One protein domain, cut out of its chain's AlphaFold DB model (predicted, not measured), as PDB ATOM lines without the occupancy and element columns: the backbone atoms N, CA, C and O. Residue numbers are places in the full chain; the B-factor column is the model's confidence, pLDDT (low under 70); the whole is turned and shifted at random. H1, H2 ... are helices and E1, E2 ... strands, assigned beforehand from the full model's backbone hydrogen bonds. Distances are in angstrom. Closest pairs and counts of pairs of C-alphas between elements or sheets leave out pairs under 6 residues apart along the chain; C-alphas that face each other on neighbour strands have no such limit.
ATOM      1  N   THR A  44      15.881  32.802 -35.371       57.41
ATOM      2  CA  THR A  44      14.720  33.169 -34.541       57.41
ATOM      3  C   THR A  44      14.826  32.550 -33.150       57.41
ATOM      4  O   THR A  44      14.762  31.331 -33.001       57.41
ATOM      5  N   THR A  45      14.943  33.387 -32.115       57.06
ATOM      6  CA  THR A  45      14.872  32.992 -30.696       57.06
ATOM      7  C   THR A  45      13.739  33.731 -29.968       57.06
ATOM      8  O   THR A  45      13.187  34.712 -30.466       57.06
ATOM      9  N   HIS A  46      13.340  33.224 -28.793       61.66
ATOM     10  CA  HIS A  46      12.202  33.671 -27.969       61.66
ATOM     11  C   HIS A  46      12.320  35.120 -27.426       61.66
ATOM     12  O   HIS A  46      12.486  35.344 -26.226       61.66
ATOM     13  N   ILE A  47      12.175  36.121 -28.300       66.06
ATOM     14  CA  ILE A  47      12.364  37.550 -27.992       66.06
ATOM     15  C   ILE A  47      11.367  38.100 -26.959       66.06
ATOM     16  O   ILE A  47      11.755  38.891 -26.104       66.06
ATOM     17  N   SER A  48      10.092  37.697 -26.982       63.84
ATOM     18  CA  SER A  48       9.079  38.306 -26.097       63.84
ATOM     19  C   SER A  48       9.363  38.079 -24.609       63.84
ATOM     20  O   SER A  48       9.178  38.981 -23.794       63.84
ATOM     21  N   ASN A  49       9.832  36.874 -24.265       65.81
ATOM     22  CA  ASN A  49      10.181  36.511 -22.893       65.81
ATOM     23  C   ASN A  49      11.489  37.181 -22.475       65.81
ATOM     24  O   ASN A  49      11.586  37.679 -21.357       65.81
ATOM     25  N   PHE A  50      12.461  37.235 -23.389       72.56
ATOM     26  CA  PHE A  50      13.727  37.927 -23.169       72.56
ATOM     27  C   PHE A  50      13.523  39.418 -22.855       72.56
ATOM     28  O   PHE A  50      14.154  39.949 -21.949       72.56
ATOM     29  N   LEU A  51      12.584  40.077 -23.543       76.75
ATOM     30  CA  LEU A  51      12.254  41.490 -23.329       76.75
ATOM     31  C   LEU A  51      11.328  41.749 -22.124       76.75
ATOM     32  O   LEU A  51      10.996  42.900 -21.850       76.75
ATOM     33  N   GLY A  52      10.881  40.710 -21.409       78.88
ATOM     34  CA  GLY A  52      10.035  40.858 -20.221       78.88
ATOM     35  C   GLY A  52       8.658  41.478 -20.491       78.88
ATOM     36  O   GLY A  52       8.092  42.116 -19.600       78.88
ATOM     37  N   LEU A  53       8.113  41.315 -21.703       80.50
ATOM     38  CA  LEU A  53       6.814  41.877 -22.085       80.50
ATOM     39  C   LEU A  53       5.681  41.211 -21.287       80.50
ATOM     40  O   LEU A  53       5.556  39.986 -21.264       80.50
ATOM     41  N   LYS A  54       4.842  42.022 -20.630       82.19
ATOM     42  CA  LYS A  54       3.726  41.556 -19.791       82.19
ATOM     43  C   LYS A  54       2.394  42.022 -20.358       82.19
ATOM     44  O   LYS A  54       2.254  43.151 -20.813       82.19
ATOM     45  N   HIS A  55       1.386  41.154 -20.295       80.81
ATOM     46  CA  HIS A  55       0.065  41.432 -20.868       80.81
ATOM     47  C   HIS A  55      -0.635  42.637 -20.230       80.81
ATOM     48  O   HIS A  55      -1.258  43.422 -20.933       80.81
ATOM     49  N   SER A  56      -0.541  42.785 -18.909       85.81
ATOM     50  CA  SER A  56      -1.305  43.767 -18.131       85.81
ATOM     51  C   SER A  56      -0.520  45.019 -17.733       85.81
ATOM     52  O   SER A  56      -1.072  45.891 -17.073       85.81
ATOM     53  N   SER A  57       0.768  45.116 -18.072       87.38
ATOM     54  CA  SER A  57       1.622  46.238 -17.659       87.38
ATOM     55  C   SER A  57       2.832  46.409 -18.576       87.38
ATOM     56  O   SER A  57       3.212  45.494 -19.303       87.38
ATOM     57  N   GLY A  58       3.460  47.584 -18.527       86.75
ATOM     58  CA  GLY A  58       4.651  47.880 -19.320       86.75
ATOM     59  C   GLY A  58       4.325  48.229 -20.772       86.75
ATOM     60  O   GLY A  58       3.305  48.851 -21.058       86.75
ATOM     61  N   LEU A  59       5.217  47.858 -21.691       85.75
ATOM     62  CA  LEU A  59       5.206  48.370 -23.064       85.75
ATOM     63  C   LEU A  59       3.955  47.983 -23.865       85.75
ATOM     64  O   LEU A  59       3.478  48.787 -24.657       85.75
ATOM     65  N   TRP A  60       3.404  46.784 -23.665       87.75
ATOM     66  CA  TRP A  60       2.259  46.304 -24.443       87.75
ATOM     67  C   TRP A  60       0.995  47.155 -24.258       87.75
ATOM     68  O   TRP A  60       0.507  47.669 -25.264       87.75
ATOM     69  N   PRO A  61       0.486  47.384 -23.031       87.50
ATOM     70  CA  PRO A  61      -0.620  48.319 -22.835       87.50
ATOM     71  C   PRO A  61      -0.303  49.736 -23.329       87.50
ATOM     72  O   PRO A  61      -1.134  50.337 -24.007       87.50
ATOM     73  N   THR A  62       0.903  50.251 -23.052       87.88
ATOM     74  CA  THR A  62       1.313  51.617 -23.430       87.88
ATOM     75  C   THR A  62       1.328  51.830 -24.943       87.88
ATOM     76  O   THR A  62       0.835  52.840 -25.431       87.88
ATOM     77  N   ALA A  63       1.843  50.861 -25.701       85.12
ATOM     78  CA  ALA A  63       1.887  50.893 -27.161       85.12
ATOM     79  C   ALA A  63       0.583  50.397 -27.808       85.12
ATOM     80  O   ALA A  63       0.557  50.096 -29.000       85.12
ATOM     81  N   SER A  64      -0.498  50.230 -27.034       88.19
ATOM     82  CA  SER A  64      -1.755  49.650 -27.521       88.19
ATOM     83  C   SER A  64      -1.551  48.319 -28.259       88.19
ATOM     84  O   SER A  64      -2.268  48.008 -29.208       88.19
ATOM     85  N   TYR A  65      -0.565  47.528 -27.829       85.94
ATOM     86  CA  TYR A  65      -0.162  46.251 -28.417       85.94
ATOM     87  C   TYR A  65       0.284  46.338 -29.893       85.94
ATOM     88  O   TYR A  65       0.328  45.309 -30.565       85.94
ATOM     89  N   GLY A  66       0.618  47.533 -30.396       83.25
ATOM     90  CA  GLY A  66       0.959  47.778 -31.802       83.25
ATOM     91  C   GLY A  66      -0.261  47.898 -32.718       83.25
ATOM     92  O   GLY A  66      -0.161  47.652 -33.915       83.25
ATOM     93  N   LYS A  67      -1.447  48.209 -32.177       84.44
ATOM     94  CA  LYS A  67      -2.643  48.443 -33.002       84.44
ATOM     95  C   LYS A  67      -2.377  49.513 -34.062       84.44
ATOM     96  O   LYS A  67      -1.749  50.525 -33.780       84.44
ATOM     97  N   ASP A  68      -2.904  49.268 -35.261       82.38
ATOM     98  CA  ASP A  68      -2.751  50.107 -36.458       82.38
ATOM     99  C   ASP A  68      -1.316  50.211 -37.015       82.38
ATOM    100  O   ASP A  68      -1.107  50.836 -38.055       82.38
ATOM    101  N   GLU A  69      -0.352  49.522 -36.403       87.25
ATOM    102  CA  GLU A  69       0.986  49.317 -36.952       87.25
ATOM    103  C   GLU A  69       0.993  48.148 -37.948       87.25
ATOM    104  O   GLU A  69       0.217  47.195 -37.822       87.25
ATOM    105  N   ILE A  70       1.873  48.218 -38.948       85.81
ATOM    106  CA  ILE A  70       2.117  47.135 -39.905       85.81
ATOM    107  C   ILE A  70       3.541  46.640 -39.678       85.81
ATOM    108  O   ILE A  70       4.499  47.388 -39.840       85.81
ATOM    109  N   THR A  71       3.673  45.370 -39.310       85.06
ATOM    110  CA  THR A  71       4.957  44.684 -39.200       85.06
ATOM    111  C   THR A  71       5.198  43.882 -40.472       85.06
ATOM    112  O   THR A  71       4.494  42.909 -40.751       85.06
ATOM    113  N   GLU A  72       6.202  44.287 -41.243       82.81
ATOM    114  CA  GLU A  72       6.661  43.529 -42.402       82.81
ATOM    115  C   GLU A  72       7.617  42.419 -41.957       82.81
ATOM    116  O   GLU A  72       8.561  42.654 -41.201       82.81
ATOM    117  N   MET A  73       7.367  41.198 -42.421       80.19
ATOM    118  CA  MET A  73       8.195  40.033 -42.135       80.19
ATOM    119  C   MET A  73       8.826  39.535 -43.428       80.19
ATOM    120  O   MET A  73       8.120  39.245 -44.390       80.19
ATOM    121  N   ILE A  74      10.155  39.421 -43.435       76.88
ATOM    122  CA  ILE A  74      10.908  38.756 -44.499       76.88
ATOM    123  C   ILE A  74      11.410  37.439 -43.920       76.88
ATOM    124  O   ILE A  74      12.348  37.433 -43.124       76.88
ATOM    125  N   ASP A  75      10.761  36.339 -44.282       72.19
ATOM    126  CA  ASP A  75      11.014  35.024 -43.688       72.19
ATOM    127  C   ASP A  75      10.879  33.920 -44.756       72.19
ATOM    128  O   ASP A  75      10.868  34.161 -45.960       72.19
ATOM    129  N   SER A  76      10.817  32.683 -44.307       65.88
ATOM    130  CA  SER A  76      10.612  31.437 -45.039       65.88
ATOM    131  C   SER A  76       9.142  31.068 -45.244       65.88
ATOM    132  O   SER A  76       8.833  30.103 -45.942       65.88
ATOM    133  N   GLY A  77       8.228  31.785 -44.594       66.12
ATOM    134  CA  GLY A  77       6.823  31.414 -44.534       66.12
ATOM    135  C   GLY A  77       6.170  31.795 -43.220       66.12
ATOM    136  O   GLY A  77       6.817  32.200 -42.257       66.12
ATOM    137  N   ILE A  78       4.849  31.635 -43.182       68.94
ATOM    138  CA  ILE A  78       4.051  31.753 -41.967       68.94
ATOM    139  C   ILE A  78       3.128  30.545 -41.856       68.94
ATOM    140  O   ILE A  78       2.588  30.079 -42.858       68.94
ATOM    141  N   TRP A  79       2.939  30.042 -40.637       70.00
ATOM    142  CA  TRP A  79       1.927  29.026 -40.361       70.00
ATOM    143  C   TRP A  79       0.541  29.677 -40.362       70.00
ATOM    144  O   TRP A  79       0.187  30.414 -39.435       70.00
ATOM    145  N   LEU A  80      -0.215  29.445 -41.431       68.44
ATOM    146  CA  LEU A  80      -1.416  30.206 -41.773       68.44
ATOM    147  C   LEU A  80      -2.610  29.913 -40.856       68.44
ATOM    148  O   LEU A  80      -3.429  30.791 -40.603       68.44
ATOM    149  N   GLU A  81      -2.669  28.718 -40.278       67.00
ATOM    150  CA  GLU A  81      -3.698  28.292 -39.327       67.00
ATOM    151  C   GLU A  81      -3.397  28.745 -37.889       67.00
ATOM    152  O   GLU A  81      -4.114  28.401 -36.944       67.00
ATOM    153  N   SER A  82      -2.316  29.502 -37.686       72.94
ATOM    154  CA  SER A  82      -1.924  29.966 -36.363       72.94
ATOM    155  C   SER A  82      -2.982  30.887 -35.760       72.94
ATOM    156  O   SER A  82      -3.464  31.831 -36.384       72.94
ATOM    157  N   SER A  83      -3.287  30.682 -34.478       74.12
ATOM    158  CA  SER A  83      -4.217  31.538 -33.734       74.12
ATOM    159  C   SER A  83      -3.751  32.995 -33.634       74.12
ATOM    160  O   SER A  83      -4.581  33.874 -33.403       74.12
ATOM    161  N   ILE A  84      -2.459  33.266 -33.859       75.06
ATOM    162  CA  ILE A  84      -1.902  34.626 -33.908       75.06
ATOM    163  C   ILE A  84      -2.388  35.414 -35.127       75.06
ATOM    164  O   ILE A  84      -2.252  36.631 -35.133       75.06
ATOM    165  N   LEU A  85      -2.915  34.738 -36.153       79.69
ATOM    166  CA  LEU A  85      -3.432  35.358 -37.370       79.69
ATOM    167  C   LEU A  85      -4.926  35.669 -37.301       79.69
ATOM    168  O   LEU A  85      -5.490  36.154 -38.275       79.69
ATOM    169  N   ARG A  86      -5.577  35.429 -36.158       83.69
ATOM    170  CA  ARG A  86      -6.963  35.854 -35.944       83.69
ATOM    171  C   ARG A  86      -7.045  37.373 -35.886       83.69
ATOM    172  O   ARG A  86      -6.194  38.029 -35.289       83.69
ATOM    173  N   ASP A  87      -8.114  37.914 -36.442       87.50
ATOM    174  CA  ASP A  87      -8.321  39.348 -36.614       87.50
ATOM    175  C   ASP A  87      -9.514  39.890 -35.809       87.50
ATOM    176  O   ASP A  87      -9.988  41.008 -36.024       87.50
ATOM    177  N   ASN A  88      -9.973  39.110 -34.827       86.12
ATOM    178  CA  ASN A  88     -11.061  39.474 -33.926       86.12
ATOM    179  C   ASN A  88     -10.819  40.855 -33.295       86.12
ATOM    180  O   ASN A  88      -9.831  41.073 -32.592       86.12
ATOM    181  N   GLY A  89     -11.754  41.782 -33.511       85.00
ATOM    182  CA  GLY A  89     -11.681  43.140 -32.966       85.00
ATOM    183  C   GLY A  89     -10.717  44.080 -33.702       85.00
ATOM    184  O   GLY A  89     -10.498  45.197 -33.230       85.00
ATOM    185  N   MET A  90     -10.150  43.671 -34.844       88.62
ATOM    186  CA  MET A  90      -9.363  44.550 -35.708       88.62
ATOM    187  C   MET A  90     -10.265  45.338 -36.661       88.62
ATOM    188  O   MET A  90     -11.210  44.812 -37.250       88.62
ATOM    189  N   LYS A  91      -9.948  46.622 -36.832       89.62
ATOM    190  CA  LYS A  91     -10.618  47.505 -37.794       89.62
ATOM    191  C   LYS A  91     -10.265  47.113 -39.240       89.62
ATOM    192  O   LYS A  91      -9.225  46.472 -39.442       89.62
ATOM    193  N   PRO A  92     -11.041  47.563 -40.243       89.50
ATOM    194  CA  PRO A  92     -10.662  47.438 -41.648       89.50
ATOM    195  C   PRO A  92      -9.242  47.947 -41.917       89.50
ATOM    196  O   PRO A  92      -8.738  48.820 -41.201       89.50
ATOM    197  N   VAL A  93      -8.582  47.365 -42.916       86.75
ATOM    198  CA  VAL A  93      -7.243  47.795 -43.339       86.75
ATOM    199  C   VAL A  93      -7.327  49.221 -43.886       86.75
ATOM    200  O   VAL A  93      -8.287  49.576 -44.559       86.75
ATOM    201  N   SER A  94      -6.338  50.051 -43.563       86.31
ATOM    202  CA  SER A  94      -6.281  51.433 -44.047       86.31
ATOM    203  C   SER A  94      -6.102  51.481 -45.564       86.31
ATOM    204  O   SER A  94      -5.217  50.810 -46.088       86.31
ATOM    205  N   ASP A  95      -6.828  52.367 -46.249       86.75
ATOM    206  CA  ASP A  95      -6.702  52.592 -47.701       86.75
ATOM    207  C   ASP A  95      -5.303  53.068 -48.135       86.75
ATOM    208  O   ASP A  95      -4.953  53.041 -49.321       86.75
ATOM    209  N   ARG A  96      -4.488  53.532 -47.175       86.94
ATOM    210  CA  ARG A  96      -3.079  53.886 -47.396       86.94
ATOM    211  C   ARG A  96      -2.204  52.662 -47.652       86.94
ATOM    212  O   ARG A  96      -1.163  52.807 -48.284       86.94
ATOM    213  N   TRP A  97      -2.602  51.484 -47.171       87.75
ATOM    214  CA  TRP A  97      -1.895  50.242 -47.452       87.75
ATOM    215  C   TRP A  97      -2.082  49.857 -48.919       87.75
ATOM    216  O   TRP A  97      -3.204  49.828 -49.424       87.75
ATOM    217  N   LYS A  98      -0.971  49.581 -49.605       86.38
ATOM    218  CA  LYS A  98      -0.937  49.192 -51.025       86.38
ATOM    219  C   LYS A  98      -0.298  47.822 -51.246       86.38
ATOM    220  O   LYS A  98      -0.012  47.468 -52.383       86.38
ATOM    221  N   GLY A  99      -0.027  47.082 -50.171       82.44
ATOM    222  CA  GLY A  99       0.471  45.720 -50.287       82.44
ATOM    223  C   GLY A  99      -0.596  44.796 -50.863       82.44
ATOM    224  O   GLY A  99      -1.795  45.046 -50.745       82.44
ATOM    225  N   GLU A 100      -0.136  43.727 -51.496       78.75
ATOM    226  CA  GLU A 100      -0.977  42.814 -52.259       78.75
ATOM    227  C   GLU A 100      -0.829  41.382 -51.754       78.75
ATOM    228  O   GLU A 100       0.132  41.028 -51.062       78.75
ATOM    229  N   TYR A 101      -1.779  40.551 -52.166       79.06
ATOM    230  CA  TYR A 101      -1.674  39.106 -52.084       79.06
ATOM    231  C   TYR A 101      -1.267  38.543 -53.432       79.06
ATOM    232  O   TYR A 101      -1.901  38.813 -54.452       79.06
ATOM    233  N   GLU A 102      -0.209  37.745 -53.434       75.06
ATOM    234  CA  GLU A 102       0.232  37.052 -54.631       75.06
ATOM    235  C   GLU A 102      -0.568  35.759 -54.837       75.06
ATOM    236  O   GLU A 102      -0.395  34.767 -54.122       75.06
ATOM    237  N   ASN A 103      -1.435  35.772 -55.852       66.81
ATOM    238  CA  ASN A 103      -2.191  34.600 -56.288       66.81
ATOM    239  C   ASN A 103      -1.268  33.484 -56.804       66.81
ATOM    240  O   ASN A 103      -0.254  33.745 -57.447       66.81
ATOM    241  N   GLY A 104      -1.668  32.225 -56.596       61.75
ATOM    242  CA  GLY A 104      -0.937  31.053 -57.104       61.75
ATOM    243  C   GLY A 104       0.267  30.637 -56.254       61.75
ATOM    244  O   GLY A 104       1.038  29.771 -56.663       61.75
ATOM    245  N   THR A 105       0.421  31.232 -55.073       63.91
ATOM    246  CA  THR A 105       1.357  30.785 -54.036       63.91
ATOM    247  C   THR A 105       0.635  29.888 -53.020       63.91
ATOM    248  O   THR A 105      -0.557  29.613 -53.149       63.91
ATOM    249  N   VAL A 106       1.337  29.449 -51.969       62.03
ATOM    250  CA  VAL A 106       0.708  28.805 -50.796       62.03
ATOM    251  C   VAL A 106      -0.297  29.718 -50.075       62.03
ATOM    252  O   VAL A 106      -1.083  29.248 -49.255       62.03
ATOM    253  N   PHE A 107      -0.308  31.018 -50.389       66.62
ATOM    254  CA  PHE A 107      -1.263  31.980 -49.864       66.62
ATOM    255  C   PHE A 107      -2.516  32.018 -50.748       66.62
ATOM    256  O   PHE A 107      -2.579  32.709 -51.763       66.62
ATOM    257  N   SER A 108      -3.537  31.257 -50.358       63.94
ATOM    258  CA  SER A 108      -4.886  31.400 -50.911       63.94
ATOM    259  C   SER A 108      -5.491  32.767 -50.539       63.94
ATOM    260  O   SER A 108      -5.363  33.177 -49.383       63.94
ATOM    261  N   PRO A 109      -6.246  33.437 -51.434       64.62
ATOM    262  CA  PRO A 109      -7.017  34.644 -51.108       64.62
ATOM    263  C   PRO A 109      -7.990  34.471 -49.934       64.62
ATOM    264  O   PRO A 109      -8.369  35.439 -49.284       64.62
ATOM    265  N   SER A 110      -8.383  33.232 -49.625       66.12
ATOM    266  CA  SER A 110      -9.202  32.910 -48.451       66.12
ATOM    267  C   SER A 110      -8.488  33.145 -47.113       66.12
ATOM    268  O   SER A 110      -9.118  33.052 -46.066       66.12
ATOM    269  N   LEU A 111      -7.178  33.404 -47.136       69.19
ATOM    270  CA  LEU A 111      -6.344  33.699 -45.968       69.19
ATOM    271  C   LEU A 111      -6.149  35.206 -45.755       69.19
ATOM    272  O   LEU A 111      -5.483  35.615 -44.803       69.19
ATOM    273  N   CYS A 112      -6.719  36.036 -46.632       73.81
ATOM    274  CA  CYS A 112      -6.771  37.479 -46.452       73.81
ATOM    275  C   CYS A 112      -7.717  37.819 -45.302       73.81
ATOM    276  O   CYS A 112      -8.893  37.457 -45.338       73.81
ATOM    277  N   ASN A 113      -7.227  38.533 -44.290       86.44
ATOM    278  CA  ASN A 113      -8.060  39.011 -43.191       86.44
ATOM    279  C   ASN A 113      -7.563  40.384 -42.701       86.44
ATOM    280  O   ASN A 113      -6.780  41.042 -43.381       86.44
ATOM    281  N   HIS A 114      -8.041  40.895 -41.564       90.00
ATOM    282  CA  HIS A 114      -7.559  42.193 -41.068       90.00
ATOM    283  C   HIS A 114      -6.210  42.107 -40.325       90.00
ATOM    284  O   HIS A 114      -5.627  43.150 -40.008       90.00
ATOM    285  N   LYS A 115      -5.698  40.899 -40.056       88.19
ATOM    286  CA  LYS A 115      -4.445  40.632 -39.335       88.19
ATOM    287  C   LYS A 115      -3.279  40.373 -40.284       88.19
ATOM    288  O   LYS A 115      -2.305  41.113 -40.222       88.19
ATOM    289  N   LEU A 116      -3.356  39.360 -41.142       87.06
ATOM    290  CA  LEU A 116      -2.491  39.222 -42.312       87.06
ATOM    291  C   LEU A 116      -3.128  40.088 -43.393       87.06
ATOM    292  O   LEU A 116      -4.294  39.865 -43.688       87.06
ATOM    293  N   ILE A 117      -2.404  41.073 -43.928       88.25
ATOM    294  CA  ILE A 117      -2.945  42.067 -44.880       88.25
ATOM    295  C   ILE A 117      -2.184  42.125 -46.212       88.25
ATOM    296  O   ILE A 117      -2.509  42.927 -47.087       88.25
ATOM    297  N   GLY A 118      -1.151  41.301 -46.356       86.75
ATOM    298  CA  GLY A 118      -0.375  41.143 -47.579       86.75
ATOM    299  C   GLY A 118       0.525  39.921 -47.474       86.75
ATOM    300  O   GLY A 118       1.046  39.621 -46.395       86.75
ATOM    301  N   ALA A 119       0.686  39.208 -48.583       84.25
ATOM    302  CA  ALA A 119       1.536  38.028 -48.655       84.25
ATOM    303  C   ALA A 119       2.119  37.879 -50.066       84.25
ATOM    304  O   ALA A 119       1.372  37.825 -51.044       84.25
ATOM    305  N   ARG A 120       3.445  37.795 -50.176       83.38
ATOM    306  CA  ARG A 120       4.160  37.620 -51.451       83.38
ATOM    307  C   ARG A 120       5.335  36.663 -51.279       83.38
ATOM    308  O   ARG A 120       5.896  36.570 -50.190       83.38
ATOM    309  N   SER A 121       5.718  35.962 -52.342       80.00
ATOM    310  CA  SER A 121       6.850  35.038 -52.351       80.00
ATOM    311  C   SER A 121       7.913  35.414 -53.387       80.00
ATOM    312  O   SER A 121       7.645  35.661 -54.561       80.00
ATOM    313  N   PHE A 122       9.169  35.398 -52.956       81.12
ATOM    314  CA  PHE A 122      10.361  35.685 -53.746       81.12
ATOM    315  C   PHE A 122      11.258  34.444 -53.923       81.12
ATOM    316  O   PHE A 122      12.482  34.546 -53.961       81.12
ATOM    317  N   SER A 123      10.654  33.264 -54.080       79.06
ATOM    318  CA  SER A 123      11.345  31.964 -54.099       79.06
ATOM    319  C   SER A 123      11.942  31.542 -55.456       79.06
ATOM    320  O   SER A 123      12.518  30.458 -55.563       79.06
ATOM    321  N   LYS A 124      11.826  32.337 -56.536       84.56
ATOM    322  CA  LYS A 124      12.319  31.916 -57.873       84.56
ATOM    323  C   LYS A 124      13.831  31.660 -57.888       84.56
ATOM    324  O   LYS A 124      14.285  30.802 -58.640       84.56
ATOM    325  N   GLY A 125      14.603  32.392 -57.079       81.56
ATOM    326  CA  GLY A 125      16.045  32.170 -56.920       81.56
ATOM    327  C   GLY A 125      16.353  30.807 -56.308       81.56
ATOM    328  O   GLY A 125      17.122  30.040 -56.889       81.56
ATOM    329  N   LEU A 126      15.669  30.475 -55.209       77.75
ATOM    330  CA  LEU A 126      15.810  29.197 -54.515       77.75
ATOM    331  C   LEU A 126      15.428  28.021 -55.433       77.75
ATOM    332  O   LEU A 126      16.219  27.096 -55.632       77.75
ATOM    333  N   GLN A 127      14.272  28.124 -56.100       79.50
ATOM    334  CA  GLN A 127      13.795  27.124 -57.064       79.50
ATOM    335  C   GLN A 127      14.777  26.933 -58.227       79.50
ATOM    336  O   GLN A 127      15.091  25.804 -58.608       79.50
ATOM    337  N   ALA A 128      15.313  28.023 -58.784       81.62
ATOM    338  CA  ALA A 128      16.287  27.959 -59.874       81.62
ATOM    339  C   ALA A 128      17.631  27.338 -59.447       81.62
ATOM    340  O   ALA A 128      18.346  26.806 -60.309       81.62
ATOM    341  N   GLY A 129      17.958  27.421 -58.153       74.69
ATOM    342  CA  GLY A 129      19.108  26.801 -57.496       74.69
ATOM    343  C   GLY A 129      18.844  25.400 -56.931       74.69
ATOM    344  O   GLY A 129      19.743  24.834 -56.315       74.69
ATOM    345  N   GLY A 130      17.645  24.836 -57.117       71.88
ATOM    346  CA  GLY A 130      17.306  23.473 -56.693       71.88
ATOM    347  C   GLY A 130      17.147  23.279 -55.182       71.88
ATOM    348  O   GLY A 130      17.160  22.145 -54.716       71.88
ATOM    349  N   HIS A 131      17.008  24.359 -54.418       63.81
ATOM    350  CA  HIS A 131      16.708  24.290 -52.994       63.81
ATOM    351  C   HIS A 131      15.199  24.564 -52.843       63.81
ATOM    352  O   HIS A 131      14.650  25.449 -53.491       63.81
ATOM    353  N   PHE A 132      14.467  23.761 -52.078       56.84
ATOM    354  CA  PHE A 132      13.071  24.061 -51.751       56.84
ATOM    355  C   PHE A 132      12.754  23.444 -50.397       56.84
ATOM    356  O   PHE A 132      12.913  22.238 -50.212       56.84
ATOM    357  N   GLY A 133      12.341  24.272 -49.444       54.28
ATOM    358  CA  GLY A 133      12.000  23.834 -48.099       54.28
ATOM    359  C   GLY A 133      11.241  24.927 -47.363       54.28
ATOM    360  O   GLY A 133      11.577  26.101 -47.476       54.28
ATOM    361  N   TYR A 134      10.215  24.535 -46.616       52.28
ATOM    362  CA  TYR A 134       9.492  25.430 -45.719       52.28
ATOM    363  C   TYR A 134      10.167  25.400 -44.353       52.28
ATOM    364  O   TYR A 134      10.496  24.314 -43.868       52.28
ATOM    365  N   ALA A 135      10.336  26.550 -43.700       49.00
ATOM    366  CA  ALA A 135      10.658  26.495 -42.282       49.00
ATOM    367  C   ALA A 135       9.414  26.105 -41.491       49.00
ATOM    368  O   ALA A 135       8.307  26.592 -41.731       49.00
ATOM    369  N   THR A 136       9.614  25.227 -40.519       44.41
ATOM    370  CA  THR A 136       8.593  24.816 -39.567       44.41
ATOM    371  C   THR A 136       8.889  25.493 -38.231       44.41
ATOM    372  O   THR A 136       9.949  25.314 -37.638       44.41
ATOM    373  N   GLY A 137       7.968  26.331 -37.753       48.81
ATOM    374  CA  GLY A 137       8.167  27.081 -36.516       48.81
ATOM    375  C   GLY A 137       6.950  27.911 -36.126       48.81
ATOM    376  O   GLY A 137       6.152  28.314 -36.966       48.81
ATOM    377  N   THR A 138       6.787  28.159 -34.825       51.84
ATOM    378  CA  THR A 138       5.755  29.065 -34.301       51.84
ATOM    379  C   THR A 138       6.412  30.367 -33.868       51.84
ATOM    380  O   THR A 138       7.113  30.403 -32.858       51.84
ATOM    381  N   VAL A 139       6.164  31.452 -34.601       52.56
ATOM    382  CA  VAL A 139       6.639  32.787 -34.219       52.56
ATOM    383  C   VAL A 139       5.634  33.426 -33.261       52.56
ATOM    384  O   VAL A 139       4.442  33.513 -33.554       52.56
ATOM    385  N   ARG A 140       6.108  33.903 -32.104       58.38
ATOM    386  CA  ARG A 140       5.349  34.826 -31.247       58.38
ATOM    387  C   ARG A 140       5.921  36.226 -31.420       58.38
ATOM    388  O   ARG A 140       7.056  36.482 -31.031       58.38
ATOM    389  N   GLY A 141       5.135  37.110 -32.027       64.06
ATOM    390  CA  GLY A 141       5.531  38.495 -32.269       64.06
ATOM    391  C   GLY A 141       5.568  39.339 -30.992       64.06
ATOM    392  O   GLY A 141       4.858  39.074 -30.022       64.06
ATOM    393  N   VAL A 142       6.378  40.396 -31.020       74.56
ATOM    394  CA  VAL A 142       6.476  41.412 -29.956       74.56
ATOM    395  C   VAL A 142       5.334  42.429 -29.975       74.56
ATOM    396  O   VAL A 142       5.181  43.166 -29.011       74.56
ATOM    397  N   ALA A 143       4.513  42.451 -31.027       80.38
ATOM    398  CA  ALA A 143       3.371  43.350 -31.184       80.38
ATOM    399  C   ALA A 143       2.119  42.547 -31.591       80.38
ATOM    400  O   ALA A 143       1.812  42.401 -32.776       80.38
ATOM    401  N   PRO A 144       1.390  41.946 -30.633       79.12
ATOM    402  CA  PRO A 144       0.284  41.043 -30.952       79.12
ATOM    403  C   PRO A 144      -0.920  41.748 -31.600       79.12
ATOM    404  O   PRO A 144      -1.710  41.087 -32.270       79.12
ATOM    405  N   GLY A 145      -1.053  43.068 -31.458       82.38
ATOM    406  CA  GLY A 145      -2.093  43.886 -32.089       82.38
ATOM    407  C   GLY A 145      -1.729  44.455 -33.466       82.38
ATOM    408  O   GLY A 145      -2.609  45.016 -34.113       82.38
ATOM    409  N   ALA A 146      -0.483  44.298 -33.924       87.75
ATOM    410  CA  ALA A 146      -0.043  44.793 -35.230       87.75
ATOM    411  C   ALA A 146      -0.602  43.963 -36.387       87.75
ATOM    412  O   ALA A 146      -0.894  42.776 -36.235       87.75
ATOM    413  N   ARG A 147      -0.733  44.566 -37.563       89.38
ATOM    414  CA  ARG A 147      -1.002  43.853 -38.818       89.38
ATOM    415  C   ARG A 147       0.301  43.271 -39.360       89.38
ATOM    416  O   ARG A 147       1.377  43.767 -39.042       89.38
ATOM    417  N   ILE A 148       0.209  42.228 -40.172       86.56
ATOM    418  CA  ILE A 148       1.351  41.500 -40.723       86.56
ATOM    419  C   ILE A 148       1.301  41.582 -42.244       86.56
ATOM    420  O   ILE A 148       0.273  41.282 -42.854       86.56
ATOM    421  N   ALA A 149       2.429  41.944 -42.846       87.12
ATOM    422  CA  ALA A 149       2.687  41.744 -44.264       87.12
ATOM    423  C   ALA A 149       3.855  40.765 -44.405       87.12
ATOM    424  O   ALA A 149       4.934  41.014 -43.871       87.12
ATOM    425  N   MET A 150       3.627  39.631 -45.066       83.06
ATOM    426  CA  MET A 150       4.621  38.565 -45.184       83.06
ATOM    427  C   MET A 150       5.261  38.556 -46.571       83.06
ATOM    428  O   MET A 150       4.577  38.557 -47.593       83.06
ATOM    429  N   TYR A 151       6.584  38.484 -46.597       80.38
ATOM    430  CA  TYR A 151       7.385  38.368 -47.802       80.38
ATOM    431  C   TYR A 151       8.299  37.151 -47.666       80.38
ATOM    432  O   TYR A 151       9.345  37.207 -47.019       80.38
ATOM    433  N   ASN A 152       7.906  36.037 -48.278       75.56
ATOM    434  CA  ASN A 152       8.728  34.835 -48.264       75.56
ATOM    435  C   ASN A 152       9.938  35.049 -49.171       75.56
ATOM    436  O   ASN A 152       9.775  35.454 -50.318       75.56
ATOM    437  N   ARG A 153      11.147  34.776 -48.688       70.38
ATOM    438  CA  ARG A 153      12.378  34.854 -49.490       70.38
ATOM    439  C   ARG A 153      13.005  33.483 -49.760       70.38
ATOM    440  O   ARG A 153      13.787  33.373 -50.703       70.38
TER     441      ARG A 153
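Overview. This is residues 44 to 153 of the 154 residues of the protein "Inhibitor I9 domain-containing protein" of Kingdonia uniflora (UniProt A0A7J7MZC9). Little regular structure: a small parallel sheet, order E1 E3 E2, sits amid long loops, with H1 and H2 toward one end and H3 toward the other. Of 110 printed residues, three helices and three strands, in order H1, H2, E1, E2, H3, E3, hold only 31; the class is mixed. The whole is compact, radius of gyration of the C-alphas 15.1 A, spanning 48 by 34 by 22 A.

Along the chain. Find C-alpha 47 at (12.364, 37.550, -27.992), where H1, residues 47 to 50, begins; H2 is 59 to 62. E1, 70 to 75, runs 15.5 A; E2, 116 to 121, 14.3 A. After H3, 124 to 128, E3, 147 to 152, runs 16.3 A to C-alpha 152 at (8.728, 34.835, -48.264).

Arrangement. Look at inner strand E3: it is parallel to E1 at 22 degrees, N 71 and O 147 within hydrogen-bond range at 2.8 A, and to E2 at 8 degrees, N 152 and O 120 at 2.8 A. E2, H3, E3 form a strand-helix-strand unit, parallel neighbours with a helix between along the chain. H1, H2 and H3 are not on the sheet and touch no helix. H3's O i to N i+4 pair is within range; H1 and H2 are too short for one.

Size, cuts and confidence. The farthest C-alphas, Ser 57 and Ala 128, are 48.3 A apart. Residues 76 to 115 and 129 to 146 are long links; the printed part has no cut. Confidence is under 70 in 31 residues, among them 131 to 141.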